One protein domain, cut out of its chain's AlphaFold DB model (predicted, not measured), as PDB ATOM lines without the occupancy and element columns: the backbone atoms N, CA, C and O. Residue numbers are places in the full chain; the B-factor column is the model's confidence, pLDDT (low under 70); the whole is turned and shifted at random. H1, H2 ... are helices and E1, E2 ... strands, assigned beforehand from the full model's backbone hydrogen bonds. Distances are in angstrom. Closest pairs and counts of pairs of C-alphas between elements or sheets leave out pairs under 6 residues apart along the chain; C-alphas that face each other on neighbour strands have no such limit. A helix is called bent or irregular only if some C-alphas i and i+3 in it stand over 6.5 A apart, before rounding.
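AT A GLANCE: This is residues 18 to 148 of the 159 residues of an uncharacterized protein of Pseudomonas mosselii (UniProt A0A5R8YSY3). A twisted sheet of four strands has one face covered by helices, H2 and H3 side by side across the strands and H4 along them, with H1 packing on H3 and H4. On the other face H5 stands up by E4, and residues 141 to 148 stick out. The printed part has 131 residues with five named helices and four named strands, ordered E1 E2 H1 H2 H3 H4 E3 E4 H5; the sheet, E2 E1 E3 E4, is mixed. The class is mixed, helices and strands, in three layers, with H2, H3 and H4 on one face and H5 on the other. The whole is compact, with a radius of gyration of the C-alphas of 14.5 A and spans of 39 by 37 by 30 A.

HOW THE PARTS SIT: The edge strands are E2, residues 25 to 32, and E4, residues 125 to 131; the inner ones are E1, residues 18 to 22, and E3, residues 112 to 118. E1 and E3 are parallel, with N 19 and O 113 within hydrogen-bond range at 2.9 A. The hairpins E1 and E2, and E3 and E4, are antiparallel, with N 20 and O 27 at 2.9 A and N 114 and O 129 at 2.8 A. H3, residues 83 to 94, is the hub and runs across the strands at a height over the sheet of 9.0 A. H2, residues 53 to 66, on the same face, forms a helical hairpin with H3, at a shallow tilt of 19 degrees, opposite ways; their closest C-alphas are those of Leu 63 and Leu 84, 6.3 A. H4, residues 99 to 108, runs along the strands over E3; it touches residues 89 to 93 of H3 alone, the closest C-alphas being Ile 93 and Ala 99, 4.0 A. H1, residues 33 to 48, touches H3 about perpendicular at 76 degrees, the closest C-alphas being Gly 43 and Gly 90, 3.9 A, and only grazes the sheet. H1 touches H4 with residues 33 to 40 alone, the closest C-alphas being Ala 36 and Ile 107, 5.4 A. H5, residues 134 to 147, stands up from the opposite face and touches no helix. Every O i to N i+4 pair is within range in H2, H3 and H4, against 10 of 12 in H1 and 8 of 10 in H5.

IN THESE COORDINATES: E1 begins at C-alpha 18 (15.509, 114.363, 119.309). E2 and H1 each span 22.9 A from first to last C-alpha, and H5 20.4 A, ending at C-alpha 147 (21.319, 102.500, 139.879). H1 is irregular, C-alphas 34 and 37 being 8.0 A apart; H5 only just is, with C-alphas 140 and 143 6.9 A apart.

THE WHOLE: The farthest C-alphas, Ser 49 and Ala 146, are 42.4 A apart. The printed part has no cut. The link H2 to H3, residues 67 to 82, is long; residues 67 to 81 and 148 have pLDDT under 70.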
ATOM      1  N   LEU A  18      15.507 115.687 119.924       94.75
ATOM      2  CA  LEU A  18      15.509 114.363 119.309       94.75
ATOM      3  C   LEU A  18      16.925 113.791 119.370       94.75
ATOM      4  O   LEU A  18      17.825 114.297 118.705       94.75
ATOM      5  N   LEU A  19      17.109 112.734 120.155       93.69
ATOM      6  CA  LEU A  19      18.346 111.964 120.190       93.69
ATOM      7  C   LEU A  19      18.177 110.690 119.368       93.69
ATOM      8  O   LEU A  19      17.301 109.880 119.667       93.69
ATOM      9  N   THR A  20      19.059 110.481 118.399       93.19
ATOM     10  CA  THR A  20      19.162 109.222 117.655       93.19
ATOM     11  C   THR A  20      20.473 108.540 118.018       93.19
ATOM     12  O   THR A  20      21.510 109.201 118.015       93.19
ATOM     13  N   SER A  21      20.450 107.242 118.317       92.25
ATOM     14  CA  SER A  21      21.652 106.467 118.656       92.25
ATOM     15  C   SER A  21      21.706 105.124 117.937       92.25
ATOM     16  O   SER A  21      20.669 104.535 117.638       92.25
ATOM     17  N   TYR A  22      22.921 104.649 117.670       90.69
ATOM     18  CA  TYR A  22      23.221 103.324 117.134       90.69
ATOM     19  C   TYR A  22      24.627 102.906 117.585       90.69
ATOM     20  O   TYR A  22      25.596 103.605 117.292       90.69
ATOM     21  N   ASP A  23      24.737 101.775 118.285       86.38
ATOM     22  CA  ASP A  23      25.992 101.276 118.868       86.38
ATOM     23  C   ASP A  23      26.701 102.321 119.760       86.38
ATOM     24  O   ASP A  23      26.213 102.641 120.845       86.38
ATOM     25  N   HIS A  24      27.831 102.873 119.311       83.81
ATOM     26  CA  HIS A  24      28.579 103.927 120.003       83.81
ATOM     27  C   HIS A  24      28.337 105.333 119.426       83.81
ATOM     28  O   HIS A  24      28.910 106.310 119.915       83.81
ATOM     29  N   PHE A  25      27.507 105.444 118.387       85.88
ATOM     30  CA  PHE A  25      27.191 106.696 117.714       85.88
ATOM     31  C   PHE A  25      25.901 107.290 118.262       85.88
ATOM     32  O   PHE A  25      24.904 106.594 118.470       85.88
ATOM     33  N   ALA A  26      25.890 108.610 118.429       88.94
ATOM     34  CA  ALA A  26      24.676 109.333 118.748       88.94
ATOM     35  C   ALA A  26      24.686 110.748 118.192       88.94
ATOM     36  O   ALA A  26      25.725 111.397 118.093       88.94
ATOM     37  N   HIS A  27      23.491 111.230 117.882       87.94
ATOM     38  CA  HIS A  27      23.263 112.562 117.365       87.94
ATOM     39  C   HIS A  27      22.061 113.196 118.057       87.94
ATOM     40  O   HIS A  27      20.943 112.682 117.979       87.94
ATOM     41  N   GLU A  28      22.296 114.323 118.723       89.94
ATOM     42  CA  GLU A  28      21.250 115.144 119.322       89.94
ATOM     43  C   GLU A  28      20.882 116.278 118.361       89.94
ATOM     44  O   GLU A  28      21.737 117.055 117.940       89.94
ATOM     45  N   ASN A  29      19.600 116.378 118.024       90.25
ATOM     46  CA  ASN A  29      19.046 117.426 117.182       90.25
ATOM     47  C   ASN A  29      17.952 118.183 117.939       90.25
ATOM     48  O   ASN A  29      17.053 117.577 118.520       90.25
ATOM     49  N   ILE A  30      17.984 119.512 117.871       91.62
ATOM     50  CA  ILE A  30      16.933 120.366 118.426       91.62
ATOM     51  C   ILE A  30      15.993 120.785 117.296       91.62
ATOM     52  O   ILE A  30      16.391 121.462 116.351       91.62
ATOM     53  N   ILE A  31      14.722 120.413 117.414       91.69
ATOM     54  CA  ILE A  31      13.659 120.844 116.507       91.69
ATOM     55  C   ILE A  31      13.017 122.086 117.115       91.69
ATOM     56  O   ILE A  31      12.192 121.985 118.025       91.69
ATOM     57  N   ALA A  32      13.421 123.263 116.636       90.25
ATOM     58  CA  ALA A  32      12.886 124.528 117.124       90.25
ATOM     59  C   ALA A  32      11.359 124.588 116.947       90.25
ATOM     60  O   ALA A  32      10.857 124.319 115.856       90.25
ATOM     61  N   HIS A  33      10.630 125.020 117.981       91.25
ATOM     62  CA  HIS A  33       9.165 125.165 117.944       91.25
ATOM     63  C   HIS A  33       8.714 126.036 116.760       91.25
ATOM     64  O   HIS A  33       7.781 125.704 116.037       91.25
ATOM     65  N   ALA A  34       9.445 127.125 116.495       90.25
ATOM     66  CA  ALA A  34       9.181 128.027 115.373       90.25
ATOM     67  C   ALA A  34       9.333 127.375 113.983       90.25
ATOM     68  O   ALA A  34       8.931 127.970 112.988       90.25
ATOM     69  N   GLN A  35       9.944 126.189 113.902       90.31
ATOM     70  CA  GLN A  35      10.182 125.431 112.671       90.31
ATOM     71  C   GLN A  35       9.466 124.071 112.675       90.31
ATOM     72  O   GLN A  35       9.735 123.251 111.800       90.31
ATOM     73  N   ALA A  36       8.564 123.821 113.633       92.12
ATOM     74  CA  ALA A  36       7.891 122.534 113.804       92.12
ATOM     75  C   ALA A  36       7.215 122.051 112.511       92.12
ATOM     76  O   ALA A  36       7.508 120.954 112.037       92.12
ATOM     77  N   ASP A  37       6.388 122.894 111.887       93.56
ATOM     78  CA  ASP A  37       5.663 122.537 110.661       93.56
ATOM     79  C   ASP A  37       6.609 122.199 109.502       93.56
ATOM     80  O   ASP A  37       6.406 121.211 108.796       93.56
ATOM     81  N   GLN A  38       7.679 122.981 109.332       92.62
ATOM     82  CA  GLN A  38       8.677 122.748 108.284       92.62
ATOM     83  C   GLN A  38       9.474 121.468 108.537       92.62
ATOM     84  O   GLN A  38       9.719 120.698 107.611       92.62
ATOM     85  N   ALA A  39       9.845 121.200 109.790       92.44
ATOM     86  CA  ALA A  39      10.534 119.971 110.162       92.44
ATOM     87  C   ALA A  39       9.657 118.736 109.908       92.44
ATOM     88  O   ALA A  39      10.137 117.753 109.348       92.44
ATOM     89  N   LEU A  40       8.367 118.793 110.260       95.56
ATOM     90  CA  LEU A  40       7.417 117.704 110.019       95.56
ATOM     91  C   LEU A  40       7.152 117.487 108.527       95.56
ATOM     92  O   LEU A  40       7.050 116.339 108.089       95.56
ATOM     93  N   LEU A  41       7.070 118.566 107.745       94.44
ATOM     94  CA  LEU A  41       6.936 118.495 106.293       94.44
ATOM     95  C   LEU A  41       8.164 117.835 105.657       94.44
ATOM     96  O   LEU A  41       8.019 116.841 104.949       94.44
ATOM     97  N   HIS A  42       9.365 118.350 105.930       92.88
ATOM     98  CA  HIS A  42      10.602 117.818 105.356       92.88
ATOM     99  C   HIS A  42      10.891 116.390 105.826       92.88
ATOM    100  O   HIS A  42      11.234 115.541 105.009       92.88
ATOM    101  N   GLY A  43      10.695 116.090 107.114       92.81
ATOM    102  CA  GLY A  43      10.828 114.729 107.635       92.81
ATOM    103  C   GLY A  43       9.860 113.758 106.954       92.81
ATOM    104  O   GLY A  43      10.248 112.651 106.592       92.81
ATOM    105  N   GLY A  44       8.620 114.188 106.695       93.81
ATOM    106  CA  GLY A  44       7.635 113.391 105.961       93.81
ATOM    107  C   GLY A  44       8.016 113.164 104.496       93.81
ATOM    108  O   GLY A  44       7.871 112.055 103.993       93.81
ATOM    109  N   GLN A  45       8.546 114.187 103.818       93.75
ATOM    110  CA  GLN A  45       9.032 114.070 102.437       93.75
ATOM    111  C   GLN A  45      10.226 113.118 102.323       93.75
ATOM    112  O   GLN A  45      10.259 112.293 101.413       93.75
ATOM    113  N   ILE A  46      11.173 113.194 103.262       89.94
ATOM    114  CA  ILE A  46      12.304 112.263 103.340       89.94
ATOM    115  C   ILE A  46      11.785 110.840 103.547       89.94
ATOM    116  O   ILE A  46      12.147 109.950 102.784       89.94
ATOM    117  N   ALA A  47      10.890 110.625 104.514       91.75
ATOM    118  CA  ALA A  47      10.337 109.302 104.783       91.75
ATOM    119  C   ALA A  47       9.597 108.711 103.573       91.75
ATOM    120  O   ALA A  47       9.737 107.528 103.292       91.75
ATOM    121  N   ALA A  48       8.861 109.538 102.826       90.88
ATOM    122  CA  ALA A  48       8.164 109.117 101.611       90.88
ATOM    123  C   ALA A  48       9.105 108.747 100.449       90.88
ATOM    124  O   ALA A  48       8.665 108.101  99.501       90.88
ATOM    125  N   SER A  49      10.375 109.165 100.496       87.75
ATOM    126  CA  SER A  49      11.393 108.811  99.495       87.75
ATOM    127  C   SER A  49      12.114 107.491  99.785       87.75
ATOM    128  O   SER A  49      12.938 107.065  98.980       87.75
ATOM    129  N   VAL A  50      11.816 106.852 100.922       85.62
ATOM    130  CA  VAL A  50      12.419 105.588 101.348       85.62
ATOM    131  C   VAL A  50      11.387 104.466 101.246       85.62
ATOM    132  O   VAL A  50      10.252 104.625 101.686       85.62
ATOM    133  N   ASP A  51      11.791 103.325 100.683       83.69
ATOM    134  CA  ASP A  51      10.878 102.232 100.320       83.69
ATOM    135  C   ASP A  51      10.138 101.622 101.521       83.69
ATOM    136  O   ASP A  51       8.932 101.372 101.465       83.69
ATOM    137  N   ASP A  52      10.851 101.378 102.622       88.50
ATOM    138  CA  ASP A  52      10.283 100.805 103.839       88.50
ATOM    139  C   ASP A  52      11.050 101.218 105.109       88.50
ATOM    140  O   ASP A  52      12.105 101.859 105.076       88.50
ATOM    141  N   ALA A  53      10.511 100.813 106.264       90.44
ATOM    142  CA  ALA A  53      11.092 101.110 107.569       90.44
ATOM    143  C   ALA A  53      12.527 100.577 107.730       90.44
ATOM    144  O   ALA A  53      13.332 101.208 108.412       90.44
ATOM    145  N   ARG A  54      12.875  99.442 107.106       91.88
ATOM    146  CA  ARG A  54      14.215  98.851 107.211       91.88
ATOM    147  C   ARG A  54      15.231  99.679 106.433       91.88
ATOM    148  O   ARG A  54      16.277 100.008 106.987       91.88
ATOM    149  N   HIS A  55      14.912 100.067 105.200       92.19
ATOM    150  CA  HIS A  55      15.751 100.969 104.407       92.19
ATOM    151  C   HIS A  55      15.944 102.319 105.112       92.19
ATOM    152  O   HIS A  55      17.034 102.898 105.085       92.19
ATOM    153  N   HIS A  56      14.916 102.788 105.823       94.50
ATOM    154  CA  HIS A  56      14.987 104.019 106.604       94.50
ATOM    155  C   HIS A  56      15.954 103.884 107.789       94.50
ATOM    156  O   HIS A  56      16.818 104.743 107.981       94.50
ATOM    157  N   LEU A  57      15.881 102.782 108.542       94.69
ATOM    158  CA  LEU A  57      16.847 102.497 109.608       94.69
ATOM    159  C   LEU A  57      18.266 102.344 109.067       94.69
ATOM    160  O   LEU A  57      19.190 102.898 109.654       94.69
ATOM    161  N   HIS A  58      18.445 101.675 107.927       92.75
ATOM    162  CA  HIS A  58      19.758 101.541 107.305       92.75
ATOM    163  C   HIS A  58      20.349 102.918 106.964       92.75
ATOM    164  O   HIS A  58      21.479 103.221 107.344       92.75
ATOM    165  N   THR A  59      19.543 103.801 106.369       91.31
ATOM    166  CA  THR A  59      19.926 105.193 106.080       91.31
ATOM    167  C   THR A  59      20.342 105.942 107.347       91.31
ATOM    168  O   THR A  59      21.373 106.610 107.354       91.31
ATOM    169  N   LEU A  60      19.589 105.799 108.442       92.19
ATOM    170  CA  LEU A  60      19.934 106.413 109.727       92.19
ATOM    171  C   LEU A  60      21.256 105.898 110.293       92.19
ATOM    172  O   LEU A  60      22.065 106.700 110.752       92.19
ATOM    173  N   THR A  61      21.489 104.585 110.250       91.81
ATOM    174  CA  THR A  61      22.747 104.003 110.737       91.81
ATOM    175  C   THR A  61      23.941 104.453 109.903       91.81
ATOM    176  O   THR A  61      24.968 104.803 110.471       91.81
ATOM    177  N   LEU A  62      23.794 104.539 108.576       88.94
ATOM    178  CA  LEU A  62      24.839 105.064 107.700       88.94
ATOM    179  C   LEU A  62      25.131 106.532 108.008       88.94
ATOM    180  O   LEU A  62      26.288 106.874 108.191       88.94
ATOM    181  N   LEU A  63      24.105 107.376 108.147       86.81
ATOM    182  CA  LEU A  63      24.288 108.787 108.504       86.81
ATOM    183  C   LEU A  63      24.933 108.971 109.885       86.81
ATOM    184  O   LEU A  63      25.711 109.900 110.061       86.81
ATOM    185  N   LEU A  64      24.623 108.109 110.860       86.44
ATOM    186  CA  LEU A  64      25.257 108.128 112.185       86.44
ATOM    187  C   LEU A  64      26.735 107.725 112.132       86.44
ATOM    188  O   LEU A  64      27.546 108.347 112.810       86.44
ATOM    189  N   CYS A  65      27.072 106.702 111.343       81.62
ATOM    190  CA  CYS A  65      28.444 106.217 111.182       81.62
ATOM    191  C   CYS A  65      29.302 107.137 110.302       81.62
ATOM    192  O   CYS A  65      30.509 107.226 110.510       81.62
ATOM    193  N   ASP A  66      28.686 107.778 109.307       73.81
ATOM    194  CA  ASP A  66      29.354 108.658 108.347       73.81
ATOM    195  C   ASP A  66      29.499 110.082 108.877       73.81
ATOM    196  O   ASP A  66      30.371 110.792 108.396       73.81
ATOM    197  N   ALA A  67      28.689 110.493 109.868       57.06
ATOM    198  CA  ALA A  67      28.723 111.834 110.440       57.06
ATOM    199  C   ALA A  67      30.157 112.214 110.855       57.06
ATOM    200  O   ALA A  67      30.634 111.777 111.909       57.06
ATOM    201  N   PRO A  68      30.843 113.091 110.097       47.97
ATOM    202  CA  PRO A  68      31.975 113.802 110.649       47.97
ATOM    203  C   PRO A  68      31.414 114.745 111.728       47.97
ATOM    204  O   PRO A  68      30.236 115.117 111.691       47.97
ATOM    205  N   GLU A  69      32.242 115.226 112.657       49.12
ATOM    206  CA  GLU A  69      31.965 116.502 113.337       49.12
ATOM    207  C   GLU A  69      31.996 117.637 112.287       49.12
ATOM    208  O   GLU A  69      32.883 118.486 112.286       49.12
ATOM    209  N   GLU A  70      31.092 117.631 111.307       42.16
ATOM    210  CA  GLU A  70      31.114 118.585 110.211       42.16
ATOM    211  C   GLU A  70      30.213 119.773 110.558       42.16
ATOM    212  O   GLU A  70      28.995 119.627 110.723       42.16
ATOM    213  N   PRO A  71      30.770 120.991 110.669       44.34
ATOM    214  CA  PRO A  71      29.966 122.185 110.819       44.34
ATOM    215  C   PRO A  71      29.264 122.438 109.482       44.34
ATOM    216  O   PRO A  71      29.778 123.151 108.630       44.34
ATOM    217  N   LEU A  72      28.060 121.883 109.313       42.72
ATOM    218  CA  LEU A  72      27.215 122.045 108.125       42.72
ATOM    219  C   LEU A  72      26.941 123.526 107.830       42.72
ATOM    220  O   LEU A  72      25.968 124.073 108.330       42.72
ATOM    221  N   LEU A  73      27.797 124.193 107.057       42.69
ATOM    222  CA  LEU A  73      27.643 125.573 106.581       42.69
ATOM    223  C   LEU A  73      27.718 126.655 107.676       42.69
ATOM    224  O   LEU A  73      27.481 126.436 108.857       42.69
ATOM    225  N   SER A  74      28.041 127.880 107.290       41.78
ATOM    226  CA  SER A  74      28.077 129.072 108.150       41.78
ATOM    227  C   SER A  74      26.676 129.562 108.570       41.78
ATOM    228  O   SER A  74      26.404 130.759 108.563       41.78
ATOM    229  N   ALA A  75      25.756 128.648 108.877       43.41
ATOM    230  CA  ALA A  75      24.465 128.947 109.485       43.41
ATOM    231  C   ALA A  75      24.598 128.924 111.015       43.41
ATOM    232  O   ALA A  75      25.414 128.178 111.563       43.41
ATOM    233  N   SER A  76      23.804 129.737 111.717       41.78
ATOM    234  CA  SER A  76      23.789 129.706 113.185       41.78
ATOM    235  C   SER A  76      23.411 128.302 113.681       41.78
ATOM    236  O   SER A  76      22.599 127.620 113.055       41.78
ATOM    237  N   ALA A  77      23.976 127.857 114.809       45.66
ATOM    238  CA  ALA A  77      23.681 126.540 115.391       45.66
ATOM    239  C   ALA A  77      22.174 126.311 115.652       45.66
ATOM    240  O   ALA A  77      21.721 125.176 115.679       45.66
ATOM    241  N   ALA A  78      21.391 127.390 115.773       42.44
ATOM    242  CA  ALA A  78      19.938 127.370 115.931       42.44
ATOM    243  C   ALA A  78      19.144 127.195 114.614       42.44
ATOM    244  O   ALA A  78      17.940 126.966 114.659       42.44
ATOM    245  N   GLN A  79      19.785 127.342 113.447       43.19
ATOM    246  CA  GLN A  79      19.157 127.254 112.116       43.19
ATOM    247  C   GLN A  79      19.507 125.975 111.352       43.19
ATOM    248  O   GLN A  79      18.869 125.669 110.346       43.19
ATOM    249  N   LYS A  80      20.511 125.223 111.806       49.59
ATOM    250  CA  LYS A  80      20.852 123.937 111.204       49.59
ATOM    251  C   LYS A  80      19.919 122.872 111.762       49.59
ATOM    252  O   LYS A  80      20.212 122.262 112.782       49.59
ATOM    253  N   GLY A  81      18.807 122.630 111.076       54.50
ATOM    254  CA  GLY A  81      18.228 121.293 111.134       54.50
ATOM    255  C   GLY A  81      19.287 120.309 110.635       54.50
ATOM    256  O   GLY A  81      19.884 120.530 109.581       54.50
ATOM    257  N   SER A  82      19.570 119.263 111.402       74.94
ATOM    258  CA  SER A  82      20.440 118.190 110.935       74.94
ATOM    259  C   SER A  82      19.688 117.337 109.917       74.94
ATOM    260  O   SER A  82      18.538 116.967 110.163       74.94
ATOM    261  N   VAL A  83      20.325 116.988 108.792       84.12
ATOM    262  CA  VAL A  83      19.763 116.014 107.838       84.12
ATOM    263  C   VAL A  83      19.431 114.715 108.575       84.12
ATOM    264  O   VAL A  83      18.325 114.205 108.438       84.12
ATOM    265  N   LEU A  84      20.327 114.254 109.453       88.50
ATOM    266  CA  LEU A  84      20.104 113.096 110.319       88.50
ATOM    267  C   LEU A  84      18.892 113.302 111.237       88.50
ATOM    268  O   LEU A  84      18.051 112.418 111.356       88.50
ATOM    269  N   GLY A  85      18.756 114.490 111.832       91.06
ATOM    270  CA  GLY A  85      17.597 114.848 112.654       91.06
ATOM    271  C   GLY A  85      16.270 114.801 111.889       91.06
ATOM    272  O   GLY A  85      15.280 114.292 112.413       91.06
ATOM    273  N   LEU A  86      16.240 115.279 110.642       92.31
ATOM    274  CA  LEU A  86      15.045 115.239 109.792       92.31
ATOM    275  C   LEU A  86      14.711 113.821 109.322       92.31
ATOM    276  O   LEU A  86      13.538 113.455 109.320       92.31
ATOM    277  N   VAL A  87      15.718 113.015 108.979       93.38
ATOM    278  CA  VAL A  87      15.536 111.590 108.658       93.38
ATOM    279  C   VAL A  87      14.979 110.861 109.889       93.38
ATOM    280  O   VAL A  87      13.973 110.166 109.803       93.38
ATOM    281  N   ALA A  88      15.542 111.100 111.077       95.12
ATOM    282  CA  ALA A  88      15.091 110.459 112.313       95.12
ATOM    283  C   ALA A  88      13.656 110.860 112.680       95.12
ATOM    284  O   ALA A  88      12.842 110.012 113.054       95.12
ATOM    285  N   LEU A  89      13.312 112.141 112.518       96.38
ATOM    286  CA  LEU A  89      11.941 112.612 112.674       96.38
ATOM    287  C   LEU A  89      11.009 111.950 111.653       96.38
ATOM    288  O   LEU A  89       9.933 111.488 112.026       96.38
ATOM    289  N   GLY A  90      11.436 111.870 110.391       95.81
ATOM    290  CA  GLY A  90      10.722 111.191 109.314       95.81
ATOM    291  C   GLY A  90      10.377 109.747 109.667       95.81
ATOM    292  O   GLY A  90       9.233 109.325 109.481       95.81
ATOM    293  N   TYR A  91      11.329 109.019 110.257       96.62
ATOM    294  CA  TYR A  91      11.104 107.664 110.751       96.62
ATOM    295  C   TYR A  91      10.011 107.621 111.826       96.62
ATOM    296  O   TYR A  91       9.051 106.852 111.711       96.62
ATOM    297  N   LEU A  92      10.114 108.478 112.849       96.94
ATOM    298  CA  LEU A  92       9.156 108.523 113.958       96.94
ATOM    299  C   LEU A  92       7.731 108.826 113.483       96.94
ATOM    300  O   LEU A  92       6.787 108.196 113.955       96.94
ATOM    301  N   ILE A  93       7.559 109.744 112.533       96.19
ATOM    302  CA  ILE A  93       6.229 110.195 112.094       96.19
ATOM    303  C   ILE A  93       5.598 109.346 110.983       96.19
ATOM    304  O   ILE A  93       4.474 109.652 110.573       96.19
ATOM    305  N   THR A  94       6.310 108.326 110.487       92.50
ATOM    306  CA  THR A  94       5.875 107.506 109.338       92.50
ATOM    307  C   THR A  94       5.879 106.012 109.635       92.50
ATOM    308  O   THR A  94       4.944 105.314 109.255       92.50
ATOM    309  N   HIS A  95       6.910 105.504 110.315       86.25
ATOM    310  CA  HIS A  95       7.101 104.061 110.507       86.25
ATOM    311  C   HIS A  95       6.932 103.605 111.953       86.25
ATOM    312  O   HIS A  95       6.817 102.407 112.208       86.25
ATOM    313  N   SER A  96       6.924 104.530 112.913       80.06
ATOM    314  CA  SER A  96       6.699 104.175 114.310       80.06
ATOM    315  C   SER A  96       5.205 104.105 114.634       80.06
ATOM    316  O   SER A  96       4.401 104.871 114.104       80.06
ATOM    317  N   GLY A  97       4.834 103.256 115.597       86.44
ATOM    318  CA  GLY A  97       3.495 103.271 116.201       86.44
ATOM    319  C   GLY A  97       3.191 104.531 117.028       86.44
ATOM    320  O   GLY A  97       2.153 104.591 117.678       86.44
ATOM    321  N   PHE A  98       4.087 105.524 117.030       90.69
ATOM    322  CA  PHE A  98       4.015 106.751 117.824       90.69
ATOM    323  C   PHE A  98       3.894 108.019 116.967       90.69
ATOM    324  O   PHE A  98       4.144 109.112 117.471       90.69
ATOM    325  N   ALA A  99       3.526 107.898 115.686       93.69
ATOM    326  CA  ALA A  99       3.539 109.010 114.735       93.69
ATOM    327  C   ALA A  99       2.779 110.257 115.221       93.69
ATOM    328  O   ALA A  99       3.342 111.352 115.227       93.69
ATOM    329  N   ASP A 100       1.538 110.095 115.682       96.00
ATOM    330  CA  ASP A 100       0.721 111.216 116.162       96.00
ATOM    331  C   ASP A 100       1.335 111.878 117.399       96.00
ATOM    332  O   ASP A 100       1.433 113.104 117.473       96.00
ATOM    333  N   LYS A 101       1.856 111.066 118.327       96.50
ATOM    334  CA  LYS A 101       2.533 111.558 119.530       96.50
ATOM    335  C   LYS A 101       3.825 112.305 119.192       96.50
ATOM    336  O   LYS A 101       4.095 113.350 119.776       96.50
ATOM    337  N   ALA A 102       4.608 111.821 118.228       97.00
ATOM    338  CA  ALA A 102       5.807 112.510 117.754       97.00
ATOM    339  C   ALA A 102       5.465 113.884 117.157       97.00
ATOM    340  O   ALA A 102       6.110 114.880 117.490       97.00
ATOM    341  N   ARG A 103       4.418 113.956 116.320       97.50
ATOM    342  CA  ARG A 103       3.930 115.217 115.738       97.50
ATOM    343  C   ARG A 103       3.506 116.198 116.825       97.50
ATOM    344  O   ARG A 103       3.945 117.344 116.812       97.50
ATOM    345  N   GLU A 104       2.708 115.739 117.785       96.62
ATOM    346  CA  GLU A 104       2.243 116.557 118.905       96.62
ATOM    347  C   GLU A 104       3.407 117.122 119.729       96.62
ATOM    348  O   GLU A 104       3.435 118.317 120.024       96.62
ATOM    349  N   ILE A 105       4.397 116.291 120.061       96.94
ATOM    350  CA  ILE A 105       5.573 116.716 120.828       96.94
ATOM    351  C   ILE A 105       6.377 117.777 120.072       96.94
ATOM    352  O   ILE A 105       6.813 118.762 120.671       96.94
ATOM    353  N   VAL A 106       6.575 117.609 118.764       96.19
ATOM    354  CA  VAL A 106       7.285 118.594 117.934       96.19
ATOM    355  C   VAL A 106       6.525 119.918 117.868       96.19
ATOM    356  O   VAL A 106       7.140 120.967 118.038       96.19
ATOM    357  N   ILE A 107       5.200 119.873 117.705       96.19
ATOM    358  CA  ILE A 107       4.344 121.068 117.673       96.19
ATOM    359  C   ILE A 107       4.360 121.799 119.019       96.19
ATOM    360  O   ILE A 107       4.434 123.020 119.036       96.19
ATOM    361  N   LYS A 108       4.329 121.083 120.152       95.25
ATOM    362  CA  LYS A 108       4.420 121.697 121.492       95.25
ATOM    363  C   LYS A 108       5.817 122.248 121.805       95.25
ATOM    364  O   LYS A 108       5.934 123.178 122.596       95.25
ATOM    365  N   GLY A 109       6.870 121.682 121.213       92.56
ATOM    366  CA  GLY A 109       8.233 122.220 121.268       92.56
ATOM    367  C   GLY A 109       8.940 122.128 122.625       92.56
ATOM    368  O   GLY A 109       9.847 122.914 122.873       92.56
ATOM    369  N   GLN A 110       8.536 121.217 123.513       88.44
ATOM    370  CA  GLN A 110       9.064 121.130 124.888       88.44
ATOM    371  C   GLN A 110       9.403 119.701 125.351       88.44
ATOM    372  O   GLN A 110       9.682 119.479 126.531       88.44
ATOM    373  N   GLY A 111       9.344 118.726 124.441       94.94
ATOM    374  CA  GLY A 111       9.531 117.315 124.774       94.94
ATOM    375  C   GLY A 111      10.900 116.761 124.401       94.94
ATOM    376  O   GLY A 111      11.765 117.448 123.850       94.94
ATOM    377  N   VAL A 112      11.069 115.475 124.693       97.25
ATOM    378  CA  VAL A 112      12.265 114.695 124.374       97.25
ATOM    379  C   VAL A 112      11.839 113.432 123.640       97.25
ATOM    380  O   VAL A 112      10.948 112.709 124.082       97.25
ATOM    381  N   MET A 113      12.483 113.145 122.519       97.38
ATOM    382  CA  MET A 113      12.303 111.916 121.760       97.38
ATOM    383  C   MET A 113      13.643 111.193 121.676       97.38
ATOM    384  O   MET A 113      14.656 111.794 121.324       97.38
ATOM    385  N   LEU A 114      13.645 109.906 122.004       96.31
ATOM    386  CA  LEU A 114      14.798 109.025 121.878       96.31
ATOM    387  C   LEU A 114      14.491 107.994 120.795       96.31
ATOM    388  O   LEU A 114      13.458 107.329 120.850       96.31
ATOM    389  N   LEU A 115      15.389 107.853 119.830       95.94
ATOM    390  CA  LEU A 115      15.351 106.829 118.798       95.94
ATOM    391  C   LEU A 115      16.620 105.985 118.912       95.94
ATOM    392  O   LEU A 115      17.640 106.298 118.302       95.94
ATOM    393  N   ASN A 116      16.555 104.919 119.714       94.81
ATOM    394  CA  ASN A 116      17.661 103.975 119.827       94.81
ATOM    395  C   ASN A 116      17.537 102.888 118.759       94.81
ATOM    396  O   ASN A 116      16.533 102.178 118.719       94.81
ATOM    397  N   ILE A 117      18.547 102.750 117.910       94.38
ATOM    398  CA  ILE A 117      18.640 101.721 116.880       94.38
ATOM    399  C   ILE A 117      19.602 100.639 117.376       94.38
ATOM    400  O   ILE A 117      20.662 100.934 117.921       94.38
ATOM    401  N   THR A 118      19.220  99.380 117.199       92.69
ATOM    402  CA  THR A 118      19.966  98.195 117.656       92.69
ATOM    403  C   THR A 118      19.939  97.114 116.583       92.69
ATOM    404  O   THR A 118      19.116  97.181 115.668       92.69
ATOM    405  N   GLY A 119      20.771  96.088 116.737       90.19
ATOM    406  CA  GLY A 119      20.891  94.996 115.771       90.19
ATOM    407  C   GLY A 119      22.000  95.242 114.752       90.19
ATOM    408  O   GLY A 119      22.711  96.239 114.822       90.19
ATOM    409  N   ASP A 120      22.168  94.298 113.833       87.19
ATOM    410  CA  ASP A 120      23.109  94.401 112.718       87.19
ATOM    411  C   ASP A 120      22.401  94.861 111.434       87.19
ATOM    412  O   ASP A 120      21.189  95.072 111.420       87.19
ATOM    413  N   ALA A 121      23.158  95.002 110.343       79.62
ATOM    414  CA  ALA A 121      22.652  95.486 109.059       79.62
ATOM    415  C   ALA A 121      21.451  94.688 108.508       79.62
ATOM    416  O   ALA A 121      20.637  95.255 107.779       79.62
ATOM    417  N   GLU A 122      21.315  93.409 108.870       84.94
ATOM    418  CA  GLU A 122      20.240  92.529 108.399       84.94
ATOM    419  C   GLU A 122      19.008  92.565 109.320       84.94
ATOM    420  O   GLU A 122      17.882  92.297 108.885       84.94
ATOM    421  N   ALA A 123      19.205  92.916 110.594       89.88
ATOM    422  CA  ALA A 123      18.195  92.852 111.645       89.88
ATOM    423  C   ALA A 123      18.092  94.144 112.479       89.88
ATOM    424  O   ALA A 123      17.879  94.086 113.695       89.88
ATOM    425  N   LEU A 124      18.203  95.312 111.835       92.88
ATOM    426  CA  LEU A 124      18.025  96.604 112.502       92.88
ATOM    427  C   LEU A 124      16.626  96.739 113.119       92.88
ATOM    428  O   LEU A 124      15.603  96.492 112.475       92.88
ATOM    429  N   MET A 125      16.588  97.205 114.364       93.50
ATOM    430  CA  MET A 125      15.372  97.499 115.118       93.50
ATOM    431  C   MET A 125      15.483  98.867 115.780       93.50
ATOM    432  O   MET A 125      16.513  99.185 116.372       93.50
ATOM    433  N   ALA A 126      14.397  99.634 115.752       93.94
ATOM    434  CA  ALA A 126      14.283 100.883 116.493       93.94
ATOM    435  C   ALA A 126      13.446 100.724 117.761       93.94
ATOM    436  O   ALA A 126      12.409 100.060 117.760       93.94
ATOM    437  N   HIS A 127      13.853 101.447 118.801       94.75
ATOM    438  CA  HIS A 127      13.189 101.538 120.098       94.75
ATOM    439  C   HIS A 127      12.871 103.006 120.402       94.75
ATOM    440  O   HIS A 127      13.664 103.685 121.059       94.75
ATOM    441  N   PRO A 128      11.743 103.534 119.893       95.44
ATOM    442  CA  PRO A 128      11.327 104.899 120.170       95.44
ATOM    443  C   PRO A 128      10.871 105.058 121.622       95.44
ATOM    444  O   PRO A 128      10.086 104.253 122.123       95.44
ATOM    445  N   GLN A 129      11.290 106.137 122.275       96.06
ATOM    446  CA  GLN A 129      10.745 106.586 123.557       96.06
ATOM    447  C   GLN A 129      10.417 108.075 123.457       96.06
ATOM    448  O   GLN A 129      11.250 108.869 123.029       96.06
ATOM    449  N   LEU A 130       9.186 108.451 123.797       97.19
ATOM    450  CA  LEU A 130       8.668 109.800 123.584       97.19
ATOM    451  C   LEU A 130       8.148 110.374 124.902       97.19
ATOM    452  O   LEU A 130       7.244 109.807 125.518       97.19
ATOM    453  N   PHE A 131       8.690 111.523 125.288       97.50
ATOM    454  CA  PHE A 131       8.379 112.248 126.514       97.50
ATOM    455  C   PHE A 131       7.827 113.623 126.140       97.50
ATOM    456  O   PHE A 131       8.458 114.366 125.387       97.50
ATOM    457  N   GLU A 132       6.635 113.960 126.629       95.69
ATOM    458  CA  GLU A 132       5.946 115.198 126.236       95.69
ATOM    459  C   GLU A 132       6.577 116.446 126.839       95.69
ATOM    460  O   GLU A 132       6.485 117.529 126.260       95.69
ATOM    461  N   THR A 133       7.238 116.278 127.979       95.50
ATOM    462  CA  THR A 133       7.943 117.331 128.695       95.50
ATOM    463  C   THR A 133       9.315 116.857 129.161       95.50
ATOM    464  O   THR A 133       9.597 115.657 129.253       95.50
ATOM    465  N   TRP A 134      10.173 117.814 129.512       94.62
ATOM    466  CA  TRP A 134      11.434 117.519 130.187       94.62
ATOM    467  C   TRP A 134      11.234 116.818 131.538       94.62
ATOM    468  O   TRP A 134      12.033 115.960 131.906       94.62
ATOM    469  N   ASP A 135      10.167 117.146 132.269       95.12
ATOM    470  CA  ASP A 135       9.888 116.539 133.571       95.12
ATOM    471  C   ASP A 135       9.540 115.052 133.441       95.12
ATOM    472  O   ASP A 135      10.056 114.238 134.212       95.12
ATOM    473  N   ASP A 136       8.760 114.670 132.423       95.75
ATOM    474  CA  ASP A 136       8.470 113.260 132.119       95.75
ATOM    475  C   ASP A 136       9.760 112.484 131.826       95.75
ATOM    476  O   ASP A 136       9.981 111.377 132.330       95.75
ATOM    477  N   TYR A 137      10.653 113.097 131.045       95.94
ATOM    478  CA  TYR A 137      11.962 112.538 130.737       95.94
ATOM    479  C   TYR A 137      12.852 112.423 131.987       95.94
ATOM    480  O   TYR A 137      13.502 111.399 132.209       95.94
ATOM    481  N   ALA A 138      12.850 113.433 132.858       93.12
ATOM    482  CA  ALA A 138      13.617 113.421 134.098       93.12
ATOM    483  C   ALA A 138      13.122 112.339 135.072       93.12
ATOM    484  O   ALA A 138      13.938 111.686 135.729       93.12
ATOM    485  N   VAL A 139      11.806 112.115 135.160       94.94
ATOM    486  CA  VAL A 139      11.219 111.017 135.946       94.94
ATOM    487  C   VAL A 139      11.708 109.663 135.435       94.94
ATOM    488  O   VAL A 139      12.084 108.817 136.246       94.94
ATOM    489  N   TYR A 140      11.772 109.481 134.115       92.50
ATOM    490  CA  TYR A 140      12.332 108.282 133.491       92.50
ATOM    491  C   TYR A 140      13.829 108.091 133.788       92.50
ATOM    492  O   TYR A 140      14.258 106.982 134.109       92.50
ATOM    493  N   LEU A 141      14.627 109.162 133.728       90.12
ATOM    494  CA  LEU A 141      16.075 109.091 133.948       90.12
ATOM    495  C   LEU A 141      16.475 108.790 135.395       90.12
ATOM    496  O   LEU A 141      17.468 108.100 135.622       90.12
ATOM    497  N   ARG A 142      15.752 109.327 136.385       89.75
ATOM    498  CA  ARG A 142      16.115 109.230 137.814       89.75
ATOM    499  C   ARG A 142      16.500 107.819 138.283       89.75
ATOM    500  O   ARG A 142      17.573 107.700 138.874       89.75
ATOM    501  N   PRO A 143      15.691 106.763 138.064       87.12
ATOM    502  CA  PRO A 143      16.054 105.420 138.510       87.12
ATOM    503  C   PRO A 143      17.302 104.871 137.806       87.12
ATOM    504  O   PRO A 143      18.103 104.213 138.462       87.12
ATOM    505  N   LEU A 144      17.507 105.183 136.519       84.75
ATOM    506  CA  LEU A 144      18.689 104.761 135.751       84.75
ATOM    507  C   LEU A 144      19.972 105.424 136.274       84.75
ATOM    508  O   LEU A 144      21.014 104.788 136.397       84.75
ATOM    509  N   LEU A 145      19.888 106.711 136.617       82.38
ATOM    510  CA  LEU A 145      21.008 107.445 137.203       82.38
ATOM    511  C   LEU A 145      21.334 106.946 138.616       82.38
ATOM    512  O   LEU A 145      22.502 106.860 138.981       82.38
ATOM    513  N   ALA A 146      20.309 106.615 139.407       82.94
ATOM    514  CA  ALA A 146      20.474 106.148 140.781       82.94
ATOM    515  C   ALA A 146      21.072 104.736 140.869       82.94
ATOM    516  O   ALA A 146      21.835 104.460 141.792       82.94
ATOM    517  N   SER A 147      20.742 103.846 139.928       80.62
ATOM    518  CA  SER A 147      21.319 102.500 139.879       80.62
ATOM    519  C   SER A 147      22.765 102.490 139.380       80.62
ATOM    520  O   SER A 147      23.473 101.512 139.609       80.62
ATOM    521  N   GLY A 148      23.200 103.541 138.669       69.81
ATOM    522  CA  GLY A 148      24.442 103.521 137.890       69.81
ATOM    523  C   GLY A 148      24.422 102.477 136.767       69.81
ATOM    524  O   GLY A 148      25.449 102.242 136.129       69.81
TER     525      GLY A 148